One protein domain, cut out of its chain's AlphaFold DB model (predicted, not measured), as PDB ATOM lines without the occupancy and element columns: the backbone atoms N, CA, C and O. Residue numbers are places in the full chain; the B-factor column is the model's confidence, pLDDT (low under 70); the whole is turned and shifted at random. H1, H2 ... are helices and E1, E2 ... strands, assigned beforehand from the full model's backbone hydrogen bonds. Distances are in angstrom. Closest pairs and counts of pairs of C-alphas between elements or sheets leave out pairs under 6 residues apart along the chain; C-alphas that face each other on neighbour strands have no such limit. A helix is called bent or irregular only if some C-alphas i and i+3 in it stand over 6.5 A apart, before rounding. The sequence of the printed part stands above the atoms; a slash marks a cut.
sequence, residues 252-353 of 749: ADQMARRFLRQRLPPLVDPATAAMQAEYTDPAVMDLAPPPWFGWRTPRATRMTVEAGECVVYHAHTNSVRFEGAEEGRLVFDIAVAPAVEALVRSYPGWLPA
ATOM      1  N   ALA A 252     225.631 215.262 231.533       91.19
ATOM      2  CA  ALA A 252     224.485 214.364 231.430       91.19
ATOM      3  C   ALA A 252     223.153 215.135 231.456       91.19
ATOM      4  O   ALA A 252     222.230 214.783 230.716       91.19
ATOM      5  N   ASP A 253     223.075 216.215 232.230       92.44
ATOM      6  CA  ASP A 253     221.942 217.139 232.262       92.44
ATOM      7  C   ASP A 253     221.725 217.837 230.923       92.44
ATOM      8  O   ASP A 253     220.610 217.815 230.395       92.44
ATOM      9  N   GLN A 254     222.783 218.345 230.292       89.62
ATOM     10  CA  GLN A 254     222.678 218.944 228.956       89.62
ATOM     11  C   GLN A 254     222.286 217.909 227.884       89.62
ATOM     12  O   GLN A 254     221.490 218.195 226.980       89.62
ATOM     13  N   MET A 255     222.757 216.659 228.000       90.19
ATOM     14  CA  MET A 255     222.269 215.562 227.152       90.19
ATOM     15  C   MET A 255     220.782 215.266 227.384       90.19
ATOM     16  O   MET A 255     220.048 215.021 226.418       90.19
ATOM     17  N   ALA A 256     220.328 215.286 228.638       89.94
ATOM     18  CA  ALA A 256     218.936 215.064 229.003       89.94
ATOM     19  C   ALA A 256     218.032 216.206 228.516       89.94
ATOM     20  O   ALA A 256     216.999 215.925 227.907       89.94
ATOM     21  N   ARG A 257     218.444 217.470 228.669       91.50
ATOM     22  CA  ARG A 257     217.778 218.650 228.093       91.50
ATOM     23  C   ARG A 257     217.589 218.492 226.588       91.50
ATOM     24  O   ARG A 257     216.468 218.561 226.085       91.50
ATOM     25  N   ARG A 258     218.665 218.158 225.866       89.25
ATOM     26  CA  ARG A 258     218.601 217.906 224.419       89.25
ATOM     27  C   ARG A 258     217.629 216.777 224.069       89.25
ATOM     28  O   ARG A 258     216.881 216.891 223.099       89.25
ATOM     29  N   PHE A 259     217.620 215.692 224.842       88.31
ATOM     30  CA  PHE A 259     216.651 214.611 224.667       88.31
ATOM     31  C   PHE A 259     215.208 215.088 224.897       88.31
ATOM     32  O   PHE A 259     214.325 214.761 224.101       88.31
ATOM     33  N   LEU A 260     214.962 215.883 225.943       89.12
ATOM     34  CA  LEU A 260     213.643 216.426 226.270       89.12
ATOM     35  C   LEU A 260     213.121 217.400 225.216       89.12
ATOM     36  O   LEU A 260     211.938 217.351 224.896       89.12
ATOM     37  N   ARG A 261     213.984 218.212 224.611       88.56
ATOM     38  CA  ARG A 261     213.609 219.095 223.499       88.56
ATOM     39  C   ARG A 261     213.186 218.325 222.240       88.56
ATOM     40  O   ARG A 261     212.351 218.789 221.470       88.56
ATOM     41  N   GLN A 262     213.754 217.138 222.023       85.12
ATOM     42  CA  GLN A 262     213.599 216.365 220.781       85.12
ATOM     43  C   GLN A 262     212.520 215.279 220.835       85.12
ATOM     44  O   GLN A 262     212.141 214.725 219.800       85.12
ATOM     45  N   ARG A 263     212.045 214.925 222.029       83.12
ATOM     46  CA  ARG A 263     211.042 213.869 222.219       83.12
ATOM     47  C   ARG A 263     209.617 214.354 221.954       83.12
ATOM     48  O   ARG A 263     209.314 215.539 222.030       83.12
ATOM     49  N   LEU A 264     208.716 213.395 221.747       85.25
ATOM     50  CA  LEU A 264     207.277 213.647 221.707       85.25
ATOM     51  C   LEU A 264     206.737 214.065 223.087       85.25
ATOM     52  O   LEU A 264     207.276 213.611 224.116       85.25
ATOM     53  N   PRO A 265     205.646 214.857 223.118       86.19
ATOM     54  CA  PRO A 265     204.962 215.143 224.364       86.19
ATOM     55  C   PRO A 265     204.431 213.845 224.994       86.19
ATOM     56  O   PRO A 265     203.994 212.927 224.291       86.19
ATOM     57  N   PRO A 266     204.504 213.693 226.324       81.31
ATOM     58  CA  PRO A 266     204.034 212.479 226.970       81.31
ATOM     59  C   PRO A 266     202.522 212.308 226.773       81.31
ATOM     60  O   PRO A 266     201.759 213.268 226.867       81.31
ATOM     61  N   LEU A 267     202.082 211.068 226.535       76.75
ATOM     62  CA  LEU A 267     200.664 210.742 226.634       76.75
ATOM     63  C   LEU A 267     200.233 210.816 228.092       76.75
ATOM     64  O   LEU A 267     200.867 210.226 228.964       76.75
ATOM     65  N   VAL A 268     199.128 211.508 228.317       72.56
ATOM     66  CA  VAL A 268     198.473 211.579 229.613       72.56
ATOM     67  C   VAL A 268     197.222 210.726 229.530       72.56
ATOM     68  O   VAL A 268     196.441 210.862 228.584       72.56
ATOM     69  N   ASP A 269     197.039 209.835 230.498       76.94
ATOM     70  CA  ASP A 269     195.780 209.125 230.625       76.94
ATOM     71  C   ASP A 269     194.633 210.103 230.971       76.94
ATOM     72  O   ASP A 269     194.853 211.133 231.617       76.94
ATOM     73  N   PRO A 270     193.394 209.813 230.541       76.50
ATOM     74  CA  PRO A 270     192.273 210.724 230.749       76.50
ATOM     75  C   PRO A 270     191.982 211.054 232.217       76.50
ATOM     76  O   PRO A 270     191.529 212.161 232.490       76.50
ATOM     77  N   ALA A 271     192.248 210.140 233.157       73.81
ATOM     78  CA  ALA A 271     191.980 210.369 234.575       73.81
ATOM     79  C   ALA A 271     192.965 211.390 235.161       73.81
ATOM     80  O   ALA A 271     192.546 212.365 235.780       73.81
ATOM     81  N   THR A 272     194.260 211.236 234.875       73.56
ATOM     82  CA  THR A 272     195.283 212.223 235.251       73.56
ATOM     83  C   THR A 272     195.045 213.573 234.575       73.56
ATOM     84  O   THR A 272     195.287 214.615 235.180       73.56
ATOM     85  N   ALA A 273     194.574 213.587 233.322       73.56
ATOM     86  CA  ALA A 273     194.225 214.827 232.626       73.56
ATOM     87  C   ALA A 273     193.018 215.537 233.265       73.56
ATOM     88  O   ALA A 273     193.058 216.753 233.428       73.56
ATOM     89  N   ALA A 274     191.979 214.787 233.642       75.81
ATOM     90  CA  ALA A 274     190.791 215.324 234.304       75.81
ATOM     91  C   ALA A 274     191.128 215.897 235.686       75.81
ATOM     92  O   ALA A 274     190.778 217.036 235.971       75.81
ATOM     93  N   MET A 275     191.894 215.151 236.488       73.38
ATOM     94  CA  MET A 275     192.388 215.620 237.782       73.38
ATOM     95  C   MET A 275     193.251 216.879 237.627       73.38
ATOM     96  O   MET A 275     193.095 217.823 238.386       73.38
ATOM     97  N   GLN A 276     194.131 216.951 236.623       69.62
ATOM     98  CA  GLN A 276     194.884 218.183 236.383       69.62
ATOM     99  C   GLN A 276     193.945 219.354 236.071       69.62
ATOM    100  O   GLN A 276     194.082 220.399 236.690       69.62
ATOM    101  N   ALA A 277     193.003 219.178 235.143       73.12
ATOM    102  CA  ALA A 277     192.089 220.242 234.739       73.12
ATOM    103  C   ALA A 277     191.266 220.791 235.916       73.12
ATOM    104  O   ALA A 277     191.042 221.994 235.976       73.12
ATOM    105  N   GLU A 278     190.874 219.928 236.855       73.88
ATOM    106  CA  GLU A 278     190.154 220.303 238.076       73.88
ATOM    107  C   GLU A 278     191.002 221.174 239.017       73.88
ATOM    108  O   GLU A 278     190.525 222.194 239.498       73.88
ATOM    109  N   TYR A 279     192.270 220.815 239.249       65.50
ATOM    110  CA  TYR A 279     193.139 221.511 240.214       65.50
ATOM    111  C   TYR A 279     193.998 222.636 239.609       65.50
ATOM    112  O   TYR A 279     194.636 223.374 240.355       65.50
ATOM    113  N   THR A 280     194.039 222.778 238.280       62.94
ATOM    114  CA  THR A 280     194.684 223.914 237.589       62.94
ATOM    115  C   THR A 280     193.693 224.979 237.124       62.94
ATOM    116  O   THR A 280     194.094 225.917 236.439       62.94
ATOM    117  N   ASP A 281     192.402 224.826 237.434       67.44
ATOM    118  CA  ASP A 281     191.425 225.891 237.226       67.44
ATOM    119  C   ASP A 281     191.819 227.085 238.117       67.44
ATOM    120  O   ASP A 281     191.943 226.905 239.331       67.44
ATOM    121  N   PRO A 282     192.037 228.291 237.556       61.69
ATOM    122  CA  PRO A 282     192.354 229.481 238.342       61.69
ATOM    123  C   PRO A 282     191.351 229.714 239.474       61.69
ATOM    124  O   PRO A 282     191.753 230.034 240.585       61.69
ATOM    125  N   ALA A 283     190.063 229.438 239.241       63.97
ATOM    126  CA  ALA A 283     189.035 229.573 240.263       63.97
ATOM    127  C   ALA A 283     189.197 228.572 241.417       63.97
ATOM    128  O   ALA A 283     188.687 228.827 242.497       63.97
ATOM    129  N   VAL A 284     189.877 227.441 241.208       58.28
ATOM    130  CA  VAL A 284     190.181 226.445 242.248       58.28
ATOM    131  C   VAL A 284     191.504 226.769 242.939       58.28
ATOM    132  O   VAL A 284     191.582 226.672 244.164       58.28
ATOM    133  N   MET A 285     192.519 227.206 242.187       53.25
ATOM    134  CA  MET A 285     193.802 227.639 242.753       53.25
ATOM    135  C   MET A 285     193.668 228.888 243.633       53.25
ATOM    136  O   MET A 285     194.314 228.954 244.675       53.25
ATOM    137  N   ASP A 286     192.788 229.826 243.269       51.69
ATOM    138  CA  ASP A 286     192.490 231.025 244.064       51.69
ATOM    139  C   ASP A 286     191.734 230.700 245.371       51.69
ATOM    140  O   ASP A 286     191.654 231.536 246.270       51.69
ATOM    141  N   LEU A 287     191.159 229.494 245.492       49.91
ATOM    142  CA  LEU A 287     190.399 229.062 246.670       49.91
ATOM    143  C   LEU A 287     191.246 228.303 247.701       49.91
ATOM    144  O   LEU A 287     190.954 228.417 248.892       49.91
ATOM    145  N   ALA A 288     192.229 227.498 247.274       49.31
ATOM    146  CA  ALA A 288     193.162 226.778 248.153       49.31
ATOM    147  C   ALA A 288     194.335 226.151 247.365       49.31
ATOM    148  O   ALA A 288     194.146 225.725 246.220       49.31
ATOM    149  N   PRO A 289     195.528 225.973 247.975       55.03
ATOM    150  CA  PRO A 289     196.615 225.251 247.333       55.03
ATOM    151  C   PRO A 289     196.267 223.760 247.300       55.03
ATOM    152  O   PRO A 289     195.641 223.250 248.239       55.03
ATOM    153  N   PRO A 290     196.716 223.012 246.281       64.25
ATOM    154  CA  PRO A 290     196.583 221.567 246.297       64.25
ATOM    155  C   PRO A 290     197.312 220.997 247.531       64.25
ATOM    156  O   PRO A 290     198.497 221.267 247.732       64.25
ATOM    157  N   PRO A 291     196.632 220.196 248.376       70.75
ATOM    158  CA  PRO A 291     197.209 219.706 249.632       70.75
ATOM    159  C   PRO A 291     198.338 218.691 249.423       70.75
ATOM    160  O   PRO A 291     199.129 218.437 250.333       70.75
ATOM    161  N   TRP A 292     198.406 218.110 248.226       78.31
ATOM    162  CA  TRP A 292     199.382 217.108 247.838       78.31
ATOM    163  C   TRP A 292     199.896 217.404 246.439       78.31
ATOM    164  O   TRP A 292     199.126 217.699 245.525       78.31
ATOM    165  N   PHE A 293     201.194 217.233 246.265       80.06
ATOM    166  CA  PHE A 293     201.865 217.318 244.987       80.06
ATOM    167  C   PHE A 293     202.324 215.927 244.567       80.06
ATOM    168  O   PHE A 293     202.925 215.181 245.336       80.06
ATOM    169  N   GLY A 294     202.021 215.565 243.328       79.81
ATOM    170  CA  GLY A 294     202.492 214.337 242.705       79.81
ATOM    171  C   GLY A 294     203.267 214.695 241.452       79.81
ATOM    172  O   GLY A 294     202.799 215.482 240.626       79.81
ATOM    173  N   TRP A 295     204.452 214.117 241.281       83.38
ATOM    174  CA  TRP A 295     205.167 214.287 240.025       83.38
ATOM    175  C   TRP A 295     204.475 213.463 238.937       83.38
ATOM    176  O   TRP A 295     204.105 212.314 239.142       83.38
ATOM    177  N   ARG A 296     204.247 214.042 237.761       74.56
ATOM    178  CA  ARG A 296     203.407 213.396 236.738       74.56
ATOM    179  C   ARG A 296     204.196 212.455 235.838       74.56
ATOM    180  O   ARG A 296     203.793 211.331 235.559       74.56
ATOM    181  N   THR A 297     205.314 212.951 235.321       73.00
ATOM    182  CA  THR A 297     206.119 212.255 234.315       73.00
ATOM    183  C   THR A 297     207.594 212.565 234.547       73.00
ATOM    184  O   THR A 297     208.159 213.416 233.850       73.00
ATOM    185  N   PRO A 298     208.262 211.857 235.478       73.62
ATOM    186  CA  PRO A 298     209.684 212.080 235.763       73.62
ATOM    187  C   PRO A 298     210.551 211.802 234.542       73.62
ATOM    188  O   PRO A 298     211.601 212.390 234.353       73.62
ATOM    189  N   ARG A 299     210.077 210.943 233.636       76.75
ATOM    190  CA  ARG A 299     210.783 210.654 232.390       76.75
ATOM    191  C   ARG A 299     210.697 211.786 231.373       76.75
ATOM    192  O   ARG A 299     211.459 211.736 230.418       76.75
ATOM    193  N   ALA A 300     209.747 212.716 231.498       83.62
ATOM    194  CA  ALA A 300     209.505 213.823 230.562       83.62
ATOM    195  C   ALA A 300     209.913 215.191 231.124       83.62
ATOM    196  O   ALA A 300     209.546 216.215 230.550       83.62
ATOM    197  N   THR A 301     210.656 215.181 232.227       89.12
ATOM    198  CA  THR A 301     211.142 216.353 232.948       89.12
ATOM    199  C   THR A 301     212.596 216.120 233.360       89.12
ATOM    200  O   THR A 301     213.021 214.971 233.504       89.12
ATOM    201  N   ARG A 302     213.379 217.187 233.502       90.81
ATOM    202  CA  ARG A 302     214.748 217.151 234.030       90.81
ATOM    203  C   ARG A 302     215.008 218.460 234.756       90.81
ATOM    204  O   ARG A 302     214.785 219.514 234.174       90.81
ATOM    205  N   MET A 303     215.457 218.368 236.000       90.12
ATOM    206  CA  MET A 303     215.930 219.515 236.768       90.12
ATOM    207  C   MET A 303     217.420 219.723 236.500       90.12
ATOM    208  O   MET A 303     218.150 218.737 236.396       90.12
ATOM    209  N   THR A 304     217.837 220.978 236.400       90.25
ATOM    210  CA  THR A 304     219.226 221.432 236.285       90.25
ATOM    211  C   THR A 304     219.401 222.700 237.117       90.25
ATOM    212  O   THR A 304     218.425 223.406 237.370       90.25
ATOM    213  N   VAL A 305     220.635 223.020 237.499       87.31
ATOM    214  CA  VAL A 305     220.969 224.313 238.111       87.31
ATOM    215  C   VAL A 305     221.749 225.132 237.093       87.31
ATOM    216  O   VAL A 305     222.794 224.693 236.620       87.31
ATOM    217  N   GLU A 306     221.227 226.295 236.719       83.56
ATOM    218  CA  GLU A 306     221.850 227.185 235.735       83.56
ATOM    219  C   GLU A 306     221.921 228.591 236.336       83.56
ATOM    220  O   GLU A 306     220.902 229.132 236.743       83.56
ATOM    221  N   ALA A 307     223.124 229.173 236.427       81.56
ATOM    222  CA  ALA A 307     223.345 230.539 236.924       81.56
ATOM    223  C   ALA A 307     222.702 230.863 238.295       81.56
ATOM    224  O   ALA A 307     222.260 231.983 238.519       81.56
ATOM    225  N   GLY A 308     222.660 229.890 239.212       80.19
ATOM    226  CA  GLY A 308     222.040 230.082 240.527       80.19
ATOM    227  C   GLY A 308     220.512 230.006 240.513       80.19
ATOM    228  O   GLY A 308     219.890 230.398 241.488       80.19
ATOM    229  N   GLU A 309     219.904 229.481 239.448       85.00
ATOM    230  CA  GLU A 309     218.468 229.208 239.360       85.00
ATOM    231  C   GLU A 309     218.200 227.702 239.237       85.00
ATOM    232  O   GLU A 309     218.977 226.949 238.636       85.00
ATOM    233  N   CYS A 310     217.065 227.252 239.772       86.19
ATOM    234  CA  CYS A 310     216.556 225.901 239.569       86.19
ATOM    235  C   CYS A 310     215.702 225.864 238.297       86.19
ATOM    236  O   CYS A 310     214.594 226.402 238.253       86.19
ATOM    237  N   VAL A 311     216.193 225.204 237.248       89.94
ATOM    238  CA  VAL A 311     215.505 225.112 235.955       89.94
ATOM    239  C   VAL A 311     214.971 223.701 235.744       89.94
ATOM    240  O   VAL A 311     215.710 222.719 235.778       89.94
ATOM    241  N   VAL A 312     213.671 223.578 235.474       91.50
ATOM    242  CA  VAL A 312     213.022 222.311 235.118       91.50
ATOM    243  C   VAL A 312     212.655 222.322 233.639       91.50
ATOM    244  O   VAL A 312     211.661 222.919 233.222       91.50
ATOM    245  N   TYR A 313     213.437 221.603 232.840       92.81
ATOM    246  CA  TYR A 313     213.136 221.337 231.437       92.81
ATOM    247  C   TYR A 313     212.048 220.273 231.314       92.81
ATOM    248  O   TYR A 313     212.053 219.279 232.047       92.81
ATOM    249  N   HIS A 314     211.127 220.433 230.360       90.75
ATOM    250  CA  HIS A 314     210.036 219.483 230.159       90.75
ATOM    251  C   HIS A 314     209.599 219.322 228.703       90.75
ATOM    252  O   HIS A 314     209.684 220.240 227.895       90.75
ATOM    253  N   ALA A 315     209.001 218.171 228.391       87.19
ATOM    254  CA  ALA A 315     208.482 217.874 227.053       87.19
ATOM    255  C   ALA A 315     206.962 218.071 226.884       87.19
ATOM    256  O   ALA A 315     206.412 217.716 225.845       87.19
ATOM    257  N   HIS A 316     206.250 218.586 227.893       85.31
ATOM    258  CA  HIS A 316     204.781 218.688 227.867       85.31
ATOM    259  C   HIS A 316     204.228 219.614 226.782       85.31
ATOM    260  O   HIS A 316     203.152 219.350 226.253       85.31
ATOM    261  N   THR A 317     204.967 220.666 226.441       86.88
ATOM    262  CA  THR A 317     204.600 221.665 225.429       86.88
ATOM    263  C   THR A 317     205.234 221.389 224.068       86.88
ATOM    264  O   THR A 317     205.081 222.191 223.149       86.88
ATOM    265  N   ASN A 318     205.947 220.267 223.915       86.75
ATOM    266  CA  ASN A 318     206.613 219.946 222.662       86.75
ATOM    267  C   ASN A 318     205.602 219.790 221.526       86.75
ATOM    268  O   ASN A 318     204.488 219.299 221.705       86.75
ATOM    269  N   SER A 319     206.031 220.130 220.315       88.25
ATOM    270  CA  SER A 319     205.278 219.792 219.114       88.25
ATOM    271  C   SER A 319     205.360 218.290 218.829       88.25
ATOM    272  O   SER A 319     206.346 217.618 219.135       88.25
ATOM    273  N   VAL A 320     204.336 217.758 218.158       84.94
ATOM    274  CA  VAL A 320     204.410 216.422 217.541       84.94
ATOM    275  C   VAL A 320     205.392 216.389 216.366       84.94
ATOM    276  O   VAL A 320     205.747 215.314 215.892       84.94
ATOM    277  N   ARG A 321     205.806 217.561 215.869       86.25
ATOM    278  CA  ARG A 321     206.873 217.724 214.882       86.25
ATOM    279  C   ARG A 321     208.200 217.942 215.599       86.25
ATOM    280  O   ARG A 321     208.265 218.647 216.601       86.25
ATOM    281  N   PHE A 322     209.255 217.354 215.045       83.81
ATOM    282  CA  PHE A 322     210.605 217.446 215.591       83.81
ATOM    283  C   PHE A 322     211.036 218.910 215.762       83.81
ATOM    284  O   PHE A 322     211.083 219.639 214.776       83.81
ATOM    285  N   GLU A 323     211.317 219.315 217.006       86.06
ATOM    286  CA  GLU A 323     211.697 220.688 217.388       86.06
ATOM    287  C   GLU A 323     210.760 221.780 216.826       86.06
ATOM    288  O   GLU A 323     211.179 222.901 216.558       86.06
ATOM    289  N   GLY A 324     209.473 221.459 216.641       84.94
ATOM    290  CA  GLY A 324     208.480 222.384 216.081       84.94
ATOM    291  C   GLY A 324     207.861 223.360 217.089       84.94
ATOM    292  O   GLY A 324     206.890 224.026 216.746       84.94
ATOM    293  N   ALA A 325     208.350 223.383 218.329       88.38
ATOM    294  CA  ALA A 325     207.929 224.288 219.395       88.38
ATOM    295  C   ALA A 325     209.164 224.762 220.173       88.38
ATOM    296  O   ALA A 325     210.223 224.130 220.101       88.38
ATOM    297  N   GLU A 326     209.016 225.858 220.914       88.56
ATOM    298  CA  GLU A 326     210.056 226.324 221.829       88.56
ATOM    299  C   GLU A 326     210.297 225.324 222.966       88.56
ATOM    300  O   GLU A 326     209.445 224.500 223.307       88.56
ATOM    301  N   GLU A 327     211.500 225.380 223.532       89.38
ATOM    302  CA  GLU A 327     211.910 224.503 224.621       89.38
ATOM    303  C   GLU A 327     211.099 224.803 225.886       89.38
ATOM    304  O   GLU A 327     211.125 225.916 226.408       89.38
ATOM    305  N   GLY A 328     210.381 223.797 226.389       87.25
ATOM    306  CA  GLY A 328     209.635 223.914 227.635       87.25
ATOM    307  C   GLY A 328     210.578 224.003 228.830       87.25
ATOM    308  O   GLY A 328     211.314 223.050 229.103       87.25
ATOM    309  N   ARG A 329     210.535 225.129 229.546       89.25
ATOM    310  CA  ARG A 329     211.298 225.361 230.774       89.25
ATOM    311  C   ARG A 329     210.439 226.049 231.827       89.25
ATOM    312  O   ARG A 329     209.664 226.948 231.505       89.25
ATOM    313  N   LEU A 330     210.627 225.646 233.075       86.50
ATOM    314  CA  LEU A 330     210.131 226.339 234.258       86.50
ATOM    315  C   LEU A 330     211.349 226.784 235.059       86.50
ATOM    316  O   LEU A 330     212.251 225.977 235.274       86.50
ATOM    317  N   VAL A 331     211.388 228.052 235.446       84.88
ATOM    318  CA  VAL A 331     212.501 228.637 236.197       84.88
ATOM    319  C   VAL A 331     211.996 228.964 237.590       84.88
ATOM    320  O   VAL A 331     210.936 229.576 237.734       84.88
ATOM    321  N   PHE A 332     212.735 228.514 238.592       82.62
ATOM    322  CA  PHE A 332     212.464 228.741 240.000       82.62
ATOM    323  C   PHE A 332     213.714 229.295 240.672       82.62
ATOM    324  O   PHE A 332     214.837 229.037 240.231       82.62
ATOM    325  N   ASP A 333     213.505 229.981 241.790       85.38
ATOM    326  CA  ASP A 333     214.587 230.291 242.712       85.38
ATOM    327  C   ASP A 333     215.294 229.000 243.163       85.38
ATOM    328  O   ASP A 333     214.662 227.942 243.313       85.38
ATOM    329  N   ILE A 334     216.611 229.068 243.367       83.25
ATOM    330  CA  ILE A 334     217.409 227.911 243.779       83.25
ATOM    331  C   ILE A 334     216.911 227.295 245.085       83.25
ATOM    332  O   ILE A 334     216.986 226.074 245.232       83.25
ATOM    333  N   ALA A 335     216.315 228.085 245.983       80.81
ATOM    334  CA  ALA A 335     215.738 227.622 247.240       80.81
ATOM    335  C   ALA A 335     214.709 226.499 247.048       80.81
ATOM    336  O   ALA A 335     214.544 225.644 247.921       80.81
ATOM    337  N   VAL A 336     214.047 226.456 245.887       82.38
ATOM    338  CA  VAL A 336     213.010 225.473 245.537       82.38
ATOM    339  C   VAL A 336     213.605 224.155 245.008       82.38
ATOM    340  O   VAL A 336     212.895 223.154 244.896       82.38
ATOM    341  N   ALA A 337     214.908 224.095 244.712       84.56
ATOM    342  CA  ALA A 337     215.560 222.898 244.172       84.56
ATOM    343  C   ALA A 337     215.336 221.615 245.008       84.56
ATOM    344  O   ALA A 337     214.994 220.589 244.409       84.56
ATOM    345  N   PRO A 338     215.417 221.626 246.358       87.25
ATOM    346  CA  PRO A 338     215.152 220.424 247.148       87.25
ATOM    347  C   PRO A 338     213.701 219.946 247.032       87.25
ATOM    348  O   PRO A 338     213.458 218.739 247.028       87.25
ATOM    349  N   ALA A 339     212.734 220.860 246.889       85.44
ATOM    350  CA  ALA A 339     211.322 220.516 246.737       85.44
ATOM    351  C   ALA A 339     211.086 219.790 245.410       85.44
ATOM    352  O   ALA A 339     210.422 218.749 245.369       85.44
ATOM    353  N   VAL A 340     211.675 220.302 244.326       86.25
ATOM    354  CA  VAL A 340     211.629 219.666 243.004       86.25
ATOM    355  C   VAL A 340     212.281 218.285 243.050       86.25
ATOM    356  O   VAL A 340     211.710 217.311 242.551       86.25
ATOM    357  N   GLU A 341     213.443 218.166 243.690       87.62
ATOM    358  CA  GLU A 341     214.125 216.884 243.849       87.62
ATOM    359  C   GLU A 341     213.287 215.877 244.651       87.62
ATOM    360  O   GLU A 341     213.153 214.715 244.244       87.62
ATOM    361  N   ALA A 342     212.681 216.312 245.758       87.62
ATOM    362  CA  ALA A 342     211.807 215.484 246.580       87.62
ATOM    363  C   ALA A 342     210.618 214.956 245.769       87.62
ATOM    364  O   ALA A 342     210.333 213.759 245.817       87.62
ATOM    365  N   LEU A 343     209.986 215.808 244.958       86.81
ATOM    366  CA  LEU A 343     208.872 215.416 244.092       86.81
ATOM    367  C   LEU A 343     209.280 214.403 243.019       86.81
ATOM    368  O   LEU A 343     208.576 213.419 242.780       86.81
ATOM    369  N   VAL A 344     210.431 214.603 242.373       83.44
ATOM    370  CA  VAL A 344     210.941 213.646 241.381       83.44
ATOM    371  C   VAL A 344     211.204 212.285 242.033       83.44
ATOM    372  O   VAL A 344     210.865 211.251 241.451       83.44
ATOM    373  N   ARG A 345     211.782 212.274 243.241       85.62
ATOM    374  CA  ARG A 345     212.102 211.053 244.002       85.62
ATOM    375  C   ARG A 345     210.868 210.365 244.579       85.62
ATOM    376  O   ARG A 345     210.879 209.141 244.710       85.62
ATOM    377  N   SER A 346     209.819 211.115 244.912       85.50
ATOM    378  CA  SER A 346     208.590 210.552 245.469       85.50
ATOM    379  C   SER A 346     207.759 209.818 244.424       85.50
ATOM    380  O   SER A 346     206.930 208.999 244.807       85.50
ATOM    381  N   TYR A 347     207.980 210.059 243.124       81.88
ATOM    382  CA  TYR A 347     207.228 209.424 242.043       81.88
ATOM    383  C   TYR A 347     207.198 207.885 242.148       81.88
ATOM    384  O   TYR A 347     208.253 207.257 242.274       81.88
ATOM    385  N   PRO A 348     206.028 207.233 241.975       82.06
ATOM    386  CA  PRO A 348     204.712 207.790 241.614       82.06
ATOM    387  C   PRO A 348     203.860 208.246 242.813       82.06
ATOM    388  O   PRO A 348     202.659 208.456 242.673       82.06
ATOM    389  N   GLY A 349     204.452 208.323 244.001       82.69
ATOM    390  CA  GLY A 349     203.820 208.774 245.232       82.69
ATOM    391  C   GLY A 349     203.621 210.287 245.314       82.69
ATOM    392  O   GLY A 349     204.189 211.074 244.553       82.69
ATOM    393  N   TRP A 350     202.798 210.664 246.287       84.31
ATOM    394  CA  TRP A 350     202.374 212.030 246.569       84.31
ATOM    395  C   TRP A 350     203.131 212.577 247.777       84.31
ATOM    396  O   TRP A 350     203.350 211.842 248.740       84.31
ATOM    397  N   LEU A 351     203.491 213.857 247.736       81.12
ATOM    398  CA  LEU A 351     204.081 214.593 248.850       81.12
ATOM    399  C   LEU A 351     203.095 215.644 249.359       81.12
ATOM    400  O   LEU A 351     202.558 216.399 248.546       81.12
ATOM    401  N   PRO A 352     202.845 215.724 250.675       79.75
ATOM    402  CA  PRO A 352     202.098 216.833 251.249       79.75
ATOM    403  C   PRO A 352     202.775 218.166 250.932       79.75
ATOM    404  O   PRO A 352     203.996 218.276 251.024       79.75
ATOM    405  N   ALA A 353     201.982 219.197 250.640       72.44
ATOM    406  CA  ALA A 353     202.493 220.550 250.405       72.44
ATOM    407  C   ALA A 353     203.389 221.056 251.552       72.44
ATOM    408  O   ALA A 353     204.411 221.687 251.314       72.44
TER     409      ALA A 353
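What this domain is: This is residues 252 to 353 of the 749 residues of a protein of Cafeteria roenbergensis (UniProt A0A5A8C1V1). Look first for a small, strongly twisted sheet of three strands, E2, E3 and E4, with H1 packed on one face and H4 on the other. On the side of H4 lies a little two-stranded sheet, E1 and E5, and beyond it H2 and H3 form a loosely joined arm in which residues 281 to 287 stick out. The printed part has 102 residues, with four named helices and five named strands in the order H1 H2 H3 E1 E2 E3 E4 H4 E5. It is of mixed class, and both sheets, E2 - E3 - E4 and E1 - E5, are antiparallel. The whole is compact, with a radius of gyration of the C-alphas of 14.4 A and spans of 37 by 32 by 24 A.

How they stand to each other: Begin at E2, residues 301 to 306, E3, residues 309 to 314, and E4, residues 328 to 333: they form a meander, each strand the antiparallel neighbour of the one before. E2 and E3 are a hairpin, with N 304 and O 311 at 2.8 A; E3 and E4 are another, with N 312 and O 330 at 2.8 A. H1, residues 252 to 262, is on this sheet at a height of 8.6 A, over E2 and E3, slantwise at 52 degrees to E2 on the local plane; its closest C-alphas to E3 are those of Leu 260 and His 314, 6.1 A. On the opposite face H4, residues 334 to 346, has a height of 9.0 A and runs along E3 at 8 degrees on the local plane; it lies over E3 and only just over E2, where 3 of its C-alphas fall. These are three layers, a sheet with helices on both faces. E1, residues 292 to 294, and E5, residues 350 to 352, are antiparallel, with N 293 and O 351 at 2.8 A. The closest C-alphas of E1 and H4 are those of Gly 294 and Leu 343, 6.6 A. H2, residues 270 to 279, and H3, residues 282 to 285, are close but not clearly touching, their closest C-alphas those of Tyr 279 and Met 285, 6.7 A; H2 and the three-stranded sheet's E2 are apart. In H1 and H2 every O i to N i+4 pair is within hydrogen-bond range, in H4 7 of 9 are, and H3 is too short for one.

Where its parts are: Find C-alpha 252 at (224.485, 214.364, 231.430); from there H1 runs 15.4 A to Gln 262. H2 is 14.4 A long. E2 is 15.5 A, E3 15.8 A and E4 17.1 A long, and E4 ends at C-alpha 333, (214.587, 230.291, 242.712). H4 follows at once, 19.5 A long; it is irregular, with C-alphas 335 and 338 7.2 A apart. E5 ends at C-alpha 352, (202.098, 216.833, 251.249).

The domain as a whole: The C-alphas farthest apart are those of Ala 252 and Leu 287, 40.1 A. The printed part has no cut. The link from E3 to E4, residues 315 to 327, is long. Mean pLDDT of the printed part is 80.7; residue 276 and residues 279 to 290 are under 70.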